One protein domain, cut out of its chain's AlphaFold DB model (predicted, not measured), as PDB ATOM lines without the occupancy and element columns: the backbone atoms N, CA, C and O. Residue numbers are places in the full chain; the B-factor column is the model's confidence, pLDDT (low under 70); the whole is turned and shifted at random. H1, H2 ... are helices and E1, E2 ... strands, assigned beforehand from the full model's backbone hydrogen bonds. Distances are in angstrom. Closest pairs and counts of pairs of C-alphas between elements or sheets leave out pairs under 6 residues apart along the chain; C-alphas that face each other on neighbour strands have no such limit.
ATOM      1  N   THR A 296      68.365  36.091   5.216       77.88
ATOM      2  CA  THR A 296      67.845  35.106   6.175       77.88
ATOM      3  C   THR A 296      66.352  35.334   6.399       77.88
ATOM      4  O   THR A 296      65.929  36.438   6.751       77.88
ATOM      5  N   VAL A 297      65.558  34.280   6.226       79.94
ATOM      6  CA  VAL A 297      64.127  34.301   6.528       79.94
ATOM      7  C   VAL A 297      63.948  34.046   8.021       79.94
ATOM      8  O   VAL A 297      64.302  32.984   8.536       79.94
ATOM      9  N   ASN A 298      63.379  35.020   8.727       77.25
ATOM     10  CA  ASN A 298      63.095  34.890  10.152       77.25
ATOM     11  C   ASN A 298      61.830  34.048  10.364       77.25
ATOM     12  O   ASN A 298      60.713  34.551  10.273       77.25
ATOM     13  N   LEU A 299      62.023  32.763  10.660       78.38
ATOM     14  CA  LEU A 299      60.972  31.833  11.068       78.38
ATOM     15  C   LEU A 299      61.118  31.495  12.551       78.38
ATOM     16  O   LEU A 299      62.233  31.336  13.050       78.38
ATOM     17  N   SER A 300      59.998  31.315  13.254       81.69
ATOM     18  CA  SER A 300      60.036  30.671  14.570       81.69
ATOM     19  C   SER A 300      60.567  29.237  14.449       81.69
ATOM     20  O   SER A 300      60.401  28.590  13.411       81.69
ATOM     21  N   SER A 301      61.145  28.693  15.523       80.00
ATOM     22  CA  SER A 301      61.647  27.309  15.538       80.00
ATOM     23  C   SER A 301      60.577  26.295  15.122       80.00
ATOM     24  O   SER A 301      60.884  25.333  14.424       80.00
ATOM     25  N   LYS A 302      59.310  26.548  15.484       84.94
ATOM     26  CA  LYS A 302      58.165  25.734  15.070       84.94
ATOM     27  C   LYS A 302      57.925  25.811  13.559       84.94
ATOM     28  O   LYS A 302      57.871  24.779  12.909       84.94
ATOM     29  N   GLN A 303      57.871  27.015  12.985       83.56
ATOM     30  CA  GLN A 303      57.679  27.203  11.539       83.56
ATOM     31  C   GLN A 303      58.826  26.616  10.711       83.56
ATOM     32  O   GLN A 303      58.585  26.013   9.668       83.56
ATOM     33  N   LYS A 304      60.070  26.773  11.176       86.12
ATOM     34  CA  LYS A 304      61.245  26.174  10.535       86.12
ATOM     35  C   LYS A 304      61.150  24.648  10.539       86.12
ATOM     36  O   LYS A 304      61.382  24.028   9.506       86.12
ATOM     37  N   ASN A 305      60.790  24.059  11.679       88.38
ATOM     38  CA  ASN A 305      60.619  22.615  11.801       88.38
ATOM     39  C   ASN A 305      59.490  22.099  10.898       88.38
ATOM     40  O   ASN A 305      59.707  21.178  10.121       88.38
ATOM     41  N   ASP A 306      58.323  22.748  10.912       87.81
ATOM     42  CA  ASP A 306      57.174  22.363  10.083       87.81
ATOM     43  C   ASP A 306      57.482  22.467   8.575       87.81
ATOM     44  O   ASP A 306      57.019  21.656   7.771       87.81
ATOM     45  N   LEU A 307      58.276  23.463   8.162       88.38
ATOM     46  CA  LEU A 307      58.726  23.613   6.776       88.38
ATOM     47  C   LEU A 307      59.708  22.504   6.371       88.38
ATOM     48  O   LEU A 307      59.515  21.878   5.331       88.38
ATOM     49  N   ILE A 308      60.722  22.234   7.199       89.00
ATOM     50  CA  ILE A 308      61.709  21.179   6.938       89.00
ATOM     51  C   ILE A 308      61.040  19.799   6.954       89.00
ATOM     52  O   ILE A 308      61.294  19.009   6.054       89.00
ATOM     53  N   CYS A 309      60.135  19.524   7.899       89.50
ATOM     54  CA  CYS A 309      59.356  18.283   7.950       89.50
ATOM     55  C   CYS A 309      58.643  18.011   6.622       89.50
ATOM     56  O   CYS A 309      58.853  16.961   6.022       89.50
ATOM     57  N   ARG A 310      57.853  18.980   6.140       87.25
ATOM     58  CA  ARG A 310      57.092  18.840   4.888       87.25
ATOM     59  C   ARG A 310      57.997  18.662   3.677       87.25
ATOM     60  O   ARG A 310      57.662  17.914   2.766       87.25
ATOM     61  N   TYR A 311      59.138  19.344   3.662       88.19
ATOM     62  CA  TYR A 311      60.116  19.194   2.594       88.19
ATOM     63  C   TYR A 311      60.755  17.804   2.580       88.19
ATOM     64  O   TYR A 311      60.856  17.193   1.521       88.19
ATOM     65  N   ILE A 312      61.128  17.273   3.745       88.56
ATOM     66  CA  ILE A 312      61.665  15.913   3.848       88.56
ATOM     67  C   ILE A 312      60.617  14.869   3.468       88.56
ATOM     68  O   ILE A 312      60.964  13.922   2.770       88.56
ATOM     69  N   ASP A 313      59.349  15.061   3.840       87.06
ATOM     70  CA  ASP A 313      58.255  14.188   3.394       87.06
ATOM     71  C   ASP A 313      58.171  14.134   1.869       87.06
ATOM     72  O   ASP A 313      58.188  13.051   1.291       87.06
ATOM     73  N   LEU A 314      58.195  15.295   1.211       85.19
ATOM     74  CA  LEU A 314      58.185  15.374  -0.248       85.19
ATOM     75  C   LEU A 314      59.403  14.688  -0.883       85.19
ATOM     76  O   LEU A 314      59.259  13.974  -1.870       85.19
ATOM     77  N   VAL A 315      60.606  14.899  -0.344       83.88
ATOM     78  CA  VAL A 315      61.830  14.274  -0.876       83.88
ATOM     79  C   VAL A 315      61.790  12.753  -0.701       83.88
ATOM     80  O   VAL A 315      62.217  12.029  -1.597       83.88
ATOM     81  N   ILE A 316      61.252  12.251   0.413       83.69
ATOM     82  CA  ILE A 316      61.068  10.811   0.644       83.69
ATOM     83  C   ILE A 316      60.030  10.232  -0.325       83.69
ATOM     84  O   ILE A 316      60.284   9.190  -0.925       83.69
ATOM     85  N   GLU A 317      58.895  10.908  -0.529       84.25
ATOM     86  CA  GLU A 317      57.865  10.500  -1.501       84.25
ATOM     87  C   GLU A 317      58.407  10.412  -2.937       84.25
ATOM     88  O   GLU A 317      57.897   9.641  -3.748       84.25
ATOM     89  N   GLN A 318      59.457  11.177  -3.245       83.06
ATOM     90  CA  GLN A 318      60.123  11.211  -4.548       83.06
ATOM     91  C   GLN A 318      61.315  10.249  -4.679       83.06
ATOM     92  O   GLN A 318      62.012  10.302  -5.692       83.06
ATOM     93  N   ASP A 319      61.586   9.402  -3.679       80.06
ATOM     94  CA  ASP A 319      62.803   8.570  -3.616       80.06
ATOM     95  C   ASP A 319      64.102   9.400  -3.762       80.06
ATOM     96  O   ASP A 319      65.106   9.007  -4.364       80.06
ATOM     97  N   GLY A 320      64.065  10.627  -3.237       77.62
ATOM     98  CA  GLY A 320      65.146  11.600  -3.333       77.62
ATOM     99  C   GLY A 320      66.227  11.429  -2.269       77.62
ATOM    100  O   GLY A 320      67.278  12.059  -2.353       77.62
ATOM    101  N   VAL A 321      66.020  10.575  -1.265       79.94
ATOM    102  CA  VAL A 321      67.053  10.264  -0.267       79.94
ATOM    103  C   VAL A 321      67.982   9.204  -0.840       79.94
ATOM    104  O   VAL A 321      67.584   8.056  -1.013       79.94
ATOM    105  N   LYS A 322      69.233   9.570  -1.126       78.69
ATOM    106  CA  LYS A 322      70.193   8.666  -1.772       78.69
ATOM    107  C   LYS A 322      71.492   8.569  -0.989       78.69
ATOM    108  O   LYS A 322      71.902   9.508  -0.306       78.69
ATOM    109  N   GLN A 323      72.152   7.423  -1.126       73.19
ATOM    110  CA  GLN A 323      73.537   7.243  -0.711       73.19
ATOM    111  C   GLN A 323      74.439   7.419  -1.930       73.19
ATOM    112  O   GLN A 323      74.251   6.780  -2.967       73.19
ATOM    113  N   ASP A 324      75.418   8.303  -1.810       64.12
ATOM    114  CA  ASP A 324      76.449   8.478  -2.819       64.12
ATOM    115  C   ASP A 324      77.522   7.396  -2.656       64.12
ATOM    116  O   ASP A 324      78.397   7.502  -1.801       64.12
ATOM    117  N   ASN A 325      77.466   6.341  -3.469       53.84
ATOM    118  CA  ASN A 325      78.357   5.178  -3.354       53.84
ATOM    119  C   ASN A 325      79.846   5.492  -3.590       53.84
ATOM    120  O   ASN A 325      80.701   4.721  -3.170       53.84
ATOM    121  N   ILE A 326      80.171   6.603  -4.256       48.09
ATOM    122  CA  ILE A 326      81.564   6.992  -4.569       48.09
ATOM    123  C   ILE A 326      82.305   7.484  -3.318       48.09
ATOM    124  O   ILE A 326      83.526   7.540  -3.244       48.09
ATOM    125  N   ASN A 327      81.529   7.893  -2.339       44.34
ATOM    126  CA  ASN A 327      81.811   9.080  -1.566       44.34
ATOM    127  C   ASN A 327      81.241   8.914  -0.146       44.34
ATOM    128  O   ASN A 327      81.518   9.707   0.748       44.34
ATOM    129  N   ASP A 328      80.401   7.895   0.011       61.81
ATOM    130  CA  ASP A 328      79.808   7.366   1.217       61.81
ATOM    131  C   ASP A 328      79.042   8.402   2.057       61.81
ATOM    132  O   ASP A 328      78.956   8.300   3.279       61.81
ATOM    133  N   LEU A 329      78.451   9.404   1.395       57.84
ATOM    134  CA  LEU A 329      77.621  10.432   2.033       57.84
ATOM    135  C   LEU A 329      76.148  10.259   1.698       57.84
ATOM    136  O   LEU A 329      75.784   9.760   0.631       57.84
ATOM    137  N   PHE A 330      75.312  10.753   2.604       71.88
ATOM    138  CA  PHE A 330      73.889  10.911   2.353       71.88
ATOM    139  C   PHE A 330      73.621  12.192   1.589       71.88
ATOM    140  O   PHE A 330      74.251  13.222   1.836       71.88
ATOM    141  N   LEU A 331      72.661  12.128   0.673       77.06
ATOM    142  CA  LEU A 331      72.170  13.294  -0.037       77.06
ATOM    143  C   LEU A 331      70.647  13.300  -0.121       77.06
ATOM    144  O   LEU A 331      69.999  12.252  -0.153       77.06
ATOM    145  N   LEU A 332      70.104  14.511  -0.175       78.88
ATOM    146  CA  LEU A 332      68.738  14.787  -0.594       78.88
ATOM    147  C   LEU A 332      68.785  15.300  -2.024       78.88
ATOM    148  O   LEU A 332      69.432  16.308  -2.290       78.88
ATOM    149  N   GLU A 333      68.103  14.624  -2.929       77.12
ATOM    150  CA  GLU A 333      67.888  15.049  -4.303       77.12
ATOM    151  C   GLU A 333      66.430  15.462  -4.459       77.12
ATOM    152  O   GLU A 333      65.520  14.677  -4.202       77.12
ATOM    153  N   ASN A 334      66.199  16.700  -4.876       71.69
ATOM    154  CA  ASN A 334      64.869  17.129  -5.276       71.69
ATOM    155  C   ASN A 334      64.645  16.673  -6.720       71.69
ATOM    156  O   ASN A 334      65.334  17.115  -7.640       71.69
ATOM    157  N   ALA A 335      63.688  15.769  -6.930       68.12
ATOM    158  CA  ALA A 335      63.459  15.173  -8.245       68.12
ATOM    159  C   ALA A 335      62.925  16.187  -9.273       68.12
ATOM    160  O   ALA A 335      63.038  15.960 -10.476       68.12
ATOM    161  N   ASN A 336      62.361  17.311  -8.813       64.25
ATOM    162  CA  ASN A 336      61.757  18.318  -9.683       64.25
ATOM    163  C   ASN A 336      62.785  19.218 -10.383       64.25
ATOM    164  O   ASN A 336      62.537  19.668 -11.499       64.25
ATOM    165  N   ASP A 337      63.916  19.506  -9.736       59.59
ATOM    166  CA  ASP A 337      64.957  20.406 -10.254       59.59
ATOM    167  C   ASP A 337      66.349  19.752 -10.337       59.59
ATOM    168  O   ASP A 337      67.280  20.346 -10.884       59.59
ATOM    169  N   GLY A 338      66.494  18.517  -9.844       59.50
ATOM    170  CA  GLY A 338      67.755  17.780  -9.815       59.50
ATOM    171  C   GLY A 338      68.777  18.358  -8.834       59.50
ATOM    172  O   GLY A 338      69.943  17.953  -8.857       59.50
ATOM    173  N   CYS A 339      68.382  19.312  -7.985       62.12
ATOM    174  CA  CYS A 339      69.269  19.884  -6.987       62.12
ATOM    175  C   CYS A 339      69.563  18.858  -5.892       62.12
ATOM    176  O   CYS A 339      68.688  18.102  -5.465       62.12
ATOM    177  N   ARG A 340      70.815  18.849  -5.423       67.19
ATOM    178  CA  ARG A 340      71.302  17.912  -4.411       67.19
ATOM    179  C   ARG A 340      71.856  18.662  -3.211       67.19
ATOM    180  O   ARG A 340      72.595  19.627  -3.379       67.19
ATOM    181  N   LEU A 341      71.524  18.183  -2.021       71.31
ATOM    182  CA  LEU A 341      72.056  18.652  -0.748       71.31
ATOM    183  C   LEU A 341      72.754  17.483  -0.065       71.31
ATOM    184  O   LEU A 341      72.111  16.497   0.289       71.31
ATOM    185  N   PHE A 342      74.069  17.587   0.098       67.38
ATOM    186  CA  PHE A 342      74.904  16.556   0.704       67.38
ATOM    187  C   PHE A 342      75.074  16.805   2.202       67.38
ATOM    188  O   PHE A 342      75.425  17.909   2.623       67.38
ATOM    189  N   PHE A 343      74.892  15.759   3.004       67.50
ATOM    190  CA  PHE A 343      75.226  15.771   4.424       67.50
ATOM    191  C   PHE A 343      76.739  15.660   4.618       67.50
ATOM    192  O   PHE A 343      77.409  14.913   3.908       67.50
ATOM    193  N   THR A 344      77.284  16.356   5.617       61.00
ATOM    194  CA  THR A 344      78.704  16.217   6.003       61.00
ATOM    195  C   THR A 344      79.041  14.757   6.364       61.00
ATOM    196  O   THR A 344      78.125  14.027   6.759       61.00
ATOM    197  N   PRO A 345      80.319  14.335   6.355       57.19
ATOM    198  CA  PRO A 345      80.726  12.991   6.790       57.19
ATOM    199  C   PRO A 345      80.191  12.591   8.171       57.19
ATOM    200  O   PRO A 345      79.604  11.522   8.315       57.19
ATOM    201  N   GLU A 346      80.292  13.491   9.151       67.94
ATOM    202  CA  GLU A 346      79.824  13.273  10.528       67.94
ATOM    203  C   GLU A 346      78.312  12.998  10.580       67.94
ATOM    204  O   GLU A 346      77.865  11.964  11.079       67.94
ATOM    205  N   HIS A 347      77.508  13.887   9.990       74.38
ATOM    206  CA  HIS A 347      76.059  13.705   9.902       74.38
ATOM    207  C   HIS A 347      75.657  12.483   9.058       74.38
ATOM    208  O   HIS A 347      74.711  11.788   9.412       74.38
ATOM    209  N   SER A 348      76.381  12.162   7.983       69.31
ATOM    210  CA  SER A 348      76.126  10.962   7.173       69.31
ATOM    211  C   SER A 348      76.371   9.671   7.960       69.31
ATOM    212  O   SER A 348      75.590   8.725   7.848       69.31
ATOM    213  N   GLN A 349      77.416   9.634   8.790       71.31
ATOM    214  CA  GLN A 349      77.704   8.510   9.679       71.31
ATOM    215  C   GLN A 349      76.616   8.348  10.750       71.31
ATOM    216  O   GLN A 349      76.149   7.230  10.972       71.31
ATOM    217  N   LEU A 350      76.170   9.452  11.359       75.25
ATOM    218  CA  LEU A 350      75.066   9.462  12.325       75.25
ATOM    219  C   LEU A 350      73.772   8.911  11.707       75.25
ATOM    220  O   LEU A 350      73.152   7.995  12.248       75.25
ATOM    221  N   LEU A 351      73.390   9.426  10.535       79.00
ATOM    222  CA  LEU A 351      72.189   8.991   9.821       79.00
ATOM    223  C   LEU A 351      72.263   7.513   9.425       79.00
ATOM    224  O   LEU A 351      71.254   6.808   9.486       79.00
ATOM    225  N   ARG A 352      73.459   7.013   9.088       79.75
ATOM    226  CA  ARG A 352      73.683   5.593   8.790       79.75
ATOM    227  C   ARG A 352      73.535   4.700  10.011       79.75
ATOM    228  O   ARG A 352      72.870   3.671   9.919       79.75
ATOM    229  N   GLN A 353      74.127   5.082  11.141       83.12
ATOM    230  CA  GLN A 353      74.003   4.335  12.397       83.12
ATOM    231  C   GLN A 353      72.539   4.189  12.821       83.12
ATOM    232  O   GLN A 353      72.145   3.150  13.350       83.12
ATOM    233  N   ASN A 354      71.718   5.188  12.499       80.62
ATOM    234  CA  ASN A 354      70.297   5.180  12.804       80.62
ATOM    235  C   ASN A 354      69.399   4.665  11.670       80.62
ATOM    236  O   ASN A 354      68.180   4.744  11.802       80.62
ATOM    237  N   GLN A 355      69.956   4.105  10.591       79.25
ATOM    238  CA  GLN A 355      69.192   3.560   9.457       79.25
ATOM    239  C   GLN A 355      68.237   4.576   8.799       79.25
ATOM    240  O   GLN A 355      67.128   4.223   8.406       79.25
ATOM    241  N   PHE A 356      68.646   5.842   8.686       73.94
ATOM    242  CA  PHE A 356      67.872   6.896   8.009       73.94
ATOM    243  C   PHE A 356      66.487   7.131   8.595       73.94
ATOM    244  O   PHE A 356      65.523   7.378   7.865       73.94
ATOM    245  N   ARG A 357      66.358   7.105   9.927       82.50
ATOM    246  CA  ARG A 357      65.117   7.574  10.545       82.50
ATOM    247  C   ARG A 357      64.872   9.010  10.099       82.50
ATOM    248  O   ARG A 357      65.681   9.902  10.338       82.50
ATOM    249  N   ARG A 358      63.705   9.224   9.498       84.62
ATOM    250  CA  ARG A 358      63.198  10.529   9.059       84.62
ATOM    251  C   ARG A 358      63.437  11.642  10.087       84.62
ATOM    252  O   ARG A 358      63.825  12.744   9.717       84.62
ATOM    253  N   LEU A 359      63.199  11.351  11.366       84.94
ATOM    254  CA  LEU A 359      63.372  12.314  12.456       84.94
ATOM    255  C   LEU A 359      64.823  12.781  12.603       84.94
ATOM    256  O   LEU A 359      65.042  13.969  12.790       84.94
ATOM    257  N   ASP A 360      65.804  11.901  12.410       83.12
ATOM    258  CA  ASP A 360      67.219  12.260  12.541       83.12
ATOM    259  C   ASP A 360      67.676  13.172  11.391       83.12
ATOM    260  O   ASP A 360      68.458  14.099  11.595       83.12
ATOM    261  N   VAL A 361      67.147  12.956  10.179       83.06
ATOM    262  CA  VAL A 361      67.388  13.831   9.016       83.06
ATOM    263  C   VAL A 361      66.837  15.233   9.282       83.06
ATOM    264  O   VAL A 361      67.509  16.237   9.033       83.06
ATOM    265  N   ILE A 362      65.617  15.302   9.819       86.81
ATOM    266  CA  ILE A 362      64.957  16.558  10.182       86.81
ATOM    267  C   ILE A 362      65.733  17.259  11.295       86.81
ATOM    268  O   ILE A 362      66.022  18.445  11.157       86.81
ATOM    269  N   ASP A 363      66.129  16.547  12.349       86.06
ATOM    270  CA  ASP A 363      66.857  17.114  13.483       86.06
ATOM    271  C   ASP A 363      68.187  17.735  13.048       86.06
ATOM    272  O   ASP A 363      68.501  18.863  13.440       86.06
ATOM    273  N   VAL A 364      68.938  17.060  12.169       81.19
ATOM    274  CA  VAL A 364      70.179  17.606  11.599       81.19
ATOM    275  C   VAL A 364      69.903  18.911  10.846       81.19
ATOM    276  O   VAL A 364      70.579  19.914  11.078       81.19
ATOM    277  N   LEU A 365      68.897  18.946   9.972       84.62
ATOM    278  CA  LEU A 365      68.604  20.126   9.149       84.62
ATOM    279  C   LEU A 365      67.964  21.271   9.942       84.62
ATOM    280  O   LEU A 365      68.238  22.441   9.677       84.62
ATOM    281  N   VAL A 366      67.145  20.969  10.945       85.56
ATOM    282  CA  VAL A 366      66.568  21.972  11.847       85.56
ATOM    283  C   VAL A 366      67.663  22.595  12.707       85.56
ATOM    284  O   VAL A 366      67.664  23.816  12.891       85.56
ATOM    285  N   LYS A 367      68.610  21.792  13.198       81.69
ATOM    286  CA  LYS A 367      69.699  22.258  14.059       81.69
ATOM    287  C   LYS A 367      70.784  23.011  13.287       81.69
ATOM    288  O   LYS A 367      71.230  24.056  13.750       81.69
ATOM    289  N   HIS A 368      71.180  22.513  12.117       75.06
ATOM    290  CA  HIS A 368      72.355  23.002  11.384       75.06
ATOM    291  C   HIS A 368      72.024  23.754  10.086       75.06
ATOM    292  O   HIS A 368      72.881  24.450   9.547       75.06
ATOM    293  N   GLY A 369      70.797  23.643   9.574       75.12
ATOM    294  CA  GLY A 369      70.346  24.366   8.385       75.12
ATOM    295  C   GLY A 369      69.832  25.776   8.694       75.12
ATOM    296  O   GLY A 369      69.499  26.118   9.828       75.12
ATOM    297  N   GLN A 370      69.717  26.606   7.666       80.75
ATOM    298  CA  GLN A 370      69.136  27.948   7.681       80.75
ATOM    299  C   GLN A 370      68.130  28.068   6.534       80.75
ATOM    300  O   GLN A 370      68.283  27.413   5.509       80.75
ATOM    301  N   ILE A 371      67.109  28.910   6.694       85.56
ATOM    302  CA  ILE A 371      66.178  29.230   5.607       85.56
ATOM    303  C   ILE A 371      66.558  30.604   5.076       85.56
ATOM    304  O   ILE A 371      66.620  31.573   5.839       85.56
ATOM    305  N   LYS A 372      66.869  30.673   3.786       82.25
ATOM    306  CA  LYS A 372      67.295  31.897   3.112       82.25
ATOM    307  C   LYS A 372      66.370  32.189   1.940       82.25
ATOM    308  O   LYS A 372      65.807  31.270   1.367       82.25
ATOM    309  N   GLU A 373      66.211  33.455   1.618       80.56
ATOM    310  CA  GLU A 373      65.470  33.948   0.465       80.56
ATOM    311  C   GLU A 373      66.476  34.539  -0.519       80.56
ATOM    312  O   GLU A 373      67.392  35.262  -0.109       80.56
ATOM    313  N   ASP A 374      66.344  34.179  -1.791       72.50
ATOM    314  CA  ASP A 374      67.159  34.744  -2.861       72.50
ATOM    315  C   ASP A 374      66.556  36.038  -3.434       72.50
ATOM    316  O   ASP A 374      65.491  36.503  -3.027       72.50
ATOM    317  N   GLU A 375      67.247  36.642  -4.402       69.06
ATOM    318  CA  GLU A 375      66.794  37.870  -5.069       69.06
ATOM    319  C   GLU A 375      65.478  37.690  -5.848       69.06
ATOM    320  O   GLU A 375      64.782  38.670  -6.117       69.06
ATOM    321  N   SER A 376      65.124  36.448  -6.189       68.88
ATOM    322  CA  SER A 376      63.888  36.093  -6.892       68.88
ATOM    323  C   SER A 376      62.713  35.869  -5.932       68.88
ATOM    324  O   SER A 376      61.588  35.653  -6.387       68.88
ATOM    325  N   GLY A 377      62.947  35.939  -4.615       69.75
ATOM    326  CA  GLY A 377      61.955  35.636  -3.582       69.75
ATOM    327  C   GLY A 377      61.765  34.136  -3.338       69.75
ATOM    328  O   GLY A 377      60.800  33.726  -2.689       69.75
ATOM    329  N   ASP A 378      62.662  33.296  -3.856       76.31
ATOM    330  CA  ASP A 378      62.618  31.856  -3.657       76.31
ATOM    331  C   ASP A 378      63.253  31.469  -2.328       76.31
ATOM    332  O   ASP A 378      64.334  31.933  -1.958       76.31
ATOM    333  N   TRP A 379      62.576  30.585  -1.593       82.81
ATOM    334  CA  TRP A 379      63.090  30.100  -0.320       82.81
ATOM    335  C   TRP A 379      63.995  28.896  -0.541       82.81
ATOM    336  O   TRP A 379      63.660  27.945  -1.251       82.81
ATOM    337  N   LEU A 380      65.129  28.922   0.140       82.44
ATOM    338  CA  LEU A 380      66.212  27.966   0.042       82.44
ATOM    339  C   LEU A 380      66.502  27.381   1.425       82.44
ATOM    340  O   LEU A 380      66.629  28.111   2.413       82.44
ATOM    341  N   LEU A 381      66.657  26.063   1.491       82.19
ATOM    342  CA  LEU A 381      67.275  25.393   2.626       82.19
ATOM    343  C   LEU A 381      68.785  25.457   2.443       82.19
ATOM    344  O   LEU A 381      69.338  24.775   1.586       82.19
ATOM    345  N   TYR A 382      69.435  26.278   3.256       74.12
ATOM    346  CA  TYR A 382      70.877  26.450   3.285       74.12
ATOM    347  C   TYR A 382      71.490  25.566   4.368       74.12
ATOM    348  O   TYR A 382      71.185  25.725   5.547       74.12
ATOM    349  N   TYR A 383      72.369  24.648   4.003       72.00
ATOM    350  CA  TYR A 383      73.043  23.755   4.941       72.00
ATOM    351  C   TYR A 383      74.446  23.478   4.423       72.00
ATOM    352  O   TYR A 383      74.613  23.163   3.248       72.00
ATOM    353  N   ASN A 384      75.444  23.605   5.298       57.66
ATOM    354  CA  ASN A 384      76.843  23.346   4.959       57.66
ATOM    355  C   ASN A 384      77.272  24.025   3.640       57.66
ATOM    356  O   ASN A 384      77.757  23.383   2.715       57.66
ATOM    357  N   ASN A 385      76.988  25.326   3.523       52.06
ATOM    358  CA  ASN A 385      77.280  26.151   2.342       52.06
ATOM    359  C   ASN A 385      76.615  25.729   1.022       52.06
ATOM    360  O   ASN A 385      76.824  26.381   0.000       52.06
ATOM    361  N   GLN A 386      75.768  24.709   1.053       55.34
ATOM    362  CA  GLN A 386      74.931  24.275  -0.052       55.34
ATOM    363  C   GLN A 386      73.523  24.821   0.140       55.34
ATOM    364  O   GLN A 386      73.110  25.161   1.253       55.34
ATOM    365  N   PHE A 387      72.771  24.895  -0.948       72.06
ATOM    366  CA  PHE A 387      71.368  25.256  -0.897       72.06
ATOM    367  C   PHE A 387      70.543  24.349  -1.795       72.06
ATOM    368  O   PHE A 387      70.981  23.939  -2.868       72.06
ATOM    369  N   ILE A 388      69.328  24.065  -1.345       74.06
ATOM    370  CA  ILE A 388      68.305  23.410  -2.150       74.06
ATOM    371  C   ILE A 388      67.016  24.213  -2.059       74.06
ATOM    372  O   ILE A 388      66.700  24.781  -1.011       74.06
ATOM    373  N   ARG A 389      66.296  24.320  -3.172       75.69
ATOM    374  CA  ARG A 389      65.112  25.170  -3.263       75.69
ATOM    375  C   ARG A 389      63.895  24.459  -2.686       75.69
ATOM    376  O   ARG A 389      63.625  23.306  -3.013       75.69
ATOM    377  N   PHE A 390      63.127  25.170  -1.865       79.12
ATOM    378  CA  PHE A 390      61.782  24.724  -1.521       79.12
ATOM    379  C   PHE A 390      60.855  24.962  -2.717       79.12
ATOM    380  O   PHE A 390      60.854  26.061  -3.278       79.12
ATOM    381  N   PRO A 391      60.008  23.992  -3.088       77.12
ATOM    382  CA  PRO A 391      58.951  24.234  -4.058       77.12
ATOM    383  C   PRO A 391      58.071  25.403  -3.610       77.12
ATOM    384  O   PRO A 391      57.638  25.455  -2.455       77.12
ATOM    385  N   SER A 392      57.750  26.322  -4.521       69.81
ATOM    386  CA  SER A 392      56.960  27.521  -4.200       69.81
ATOM    387  C   SER A 392      55.582  27.194  -3.595       69.81
ATOM    388  O   SER A 392      55.036  27.979  -2.820       69.81
ATOM    389  N   SER A 393      55.048  25.996  -3.869       69.94
ATOM    390  CA  SER A 393      53.821  25.451  -3.270       69.94
ATOM    391  C   SER A 393      53.911  25.206  -1.753       69.94
ATOM    392  O   SER A 393      52.893  25.249  -1.064       69.94
ATOM    393  N   MET A 394      55.111  24.998  -1.199       70.94
ATOM    394  CA  MET A 394      55.328  24.801   0.244       70.94
ATOM    395  C   MET A 394      55.408  26.113   1.030       70.94
ATOM    396  O   MET A 394      55.148  26.138   2.236       70.94
ATOM    397  N   ILE A 395      55.744  27.216   0.362       68.25
ATOM    398  CA  ILE A 395      56.012  28.505   1.010       68.25
ATOM    399  C   ILE A 395      54.694  29.189   1.421       68.25
ATOM    400  O   ILE A 395      54.582  29.697   2.537       68.25
TER     401      ILE A 395
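What this domain is: This is residues 296 to 395 of the 535 residues of the protein "Hypothetical protein" of Rotaria sp. Silwood2 (UniProt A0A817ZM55). Two small three-stranded antiparallel sheets sit side by side, meeting where E3 comes near E6, and the helices H1, H2 and H3 lie along one side of the pair. H1, the longest helix, runs past both sheets, H2 and H3 form a helical hairpin between the two sheets in the chain, and the short H4 ends the printed part beside H1. The printed part has 100 residues with four named helices and six named strands, in the order H1 E1 E2 E3 H2 H3 E4 E5 E6 H4; the sheet orders are E1 - E2 - E3 and E4 - E5 - E6, and the class is mixed, helices and strands. It is compact, with a radius of gyration of the C-alphas of 12.8 A, and rounded, spanning 34 by 26 by 25 A.

Where its parts are: H1, residues 301 to 317, begins at C-alpha 301 (61.647, 27.309, 15.538) and is 24.2 A long. E1 is residues 321 to 324, E2 residues 329 to 333 and E3 residues 340 to 342. H2, residues 345 to 353, is 12.3 A long, and H3, residues 358 to 368, is 15.6 A long, starting at C-alpha 358 (63.198, 10.529, 9.059). E4 is residues 370 to 373, E5 residues 379 to 383, 12.9 A long, and E6 residues 386 to 389. H4, residues 392 to 395, ends at C-alpha 395 (56.012, 28.505, 1.010).

How they stand to each other: H1 only grazes the sheet E1 E2 E3 with residues 312 to 316, and only grazes the sheet E4 E5 E6 with residues 304 to 311. Each sheet is a meander, each strand the antiparallel neighbour of the one before. In the hairpin E1 and E2, N 322 and O 331 are 3.0 A apart; in the hairpin E2 and E3, N 341 and O 332 are 2.8 A apart. H2 only grazes this sheet, and the closest C-alphas of H2 and E2 are those of Ser 348 and Phe 330, 5.3 A apart. The hairpin H2 and H3 only just touches, with 3 pairs of C-alphas within 8 A, closest Leu 351 and Asp 360 at 6.5 A, at a shallow tilt of 23 degrees, opposite ways. H1 and H3 touch, their closest C-alphas, Asn 305 and Val 366, 6.0 A apart, at a steep tilt of 46 degrees, opposite ways. H3 only grazes the sheet E4 E5 E6, with residues 364 to 368. In the hairpin E4 and E5, N 370 and O 382 are 2.7 A apart; in the hairpin E5 and E6, N 381 and O 388 are 2.8 A apart. The closest C-alphas of E3 and E6, Leu 341 and Ile 388, are 6.2 A apart. With residues 307 to 311 alone, H1 only just touches H4, with 3 pairs of C-alphas within 8 A, closest Leu 307 and Met 394 at 7.5 A. H1 and H2 are apart. In H1, H2 and H3 every O i to N i+4 pair is within hydrogen-bond range; H4 is too short for such a pair.

The domain as a whole: The two C-alphas farthest apart, Gln 353 and Ser 376, are 38.5 A apart. The printed part has no cut and no long link; E2 to E3 is short, and the other links are tight. The mean pLDDT of the printed part is 75.5, and 27 residues are under 70, among them 324 to 329 and 335 to 340.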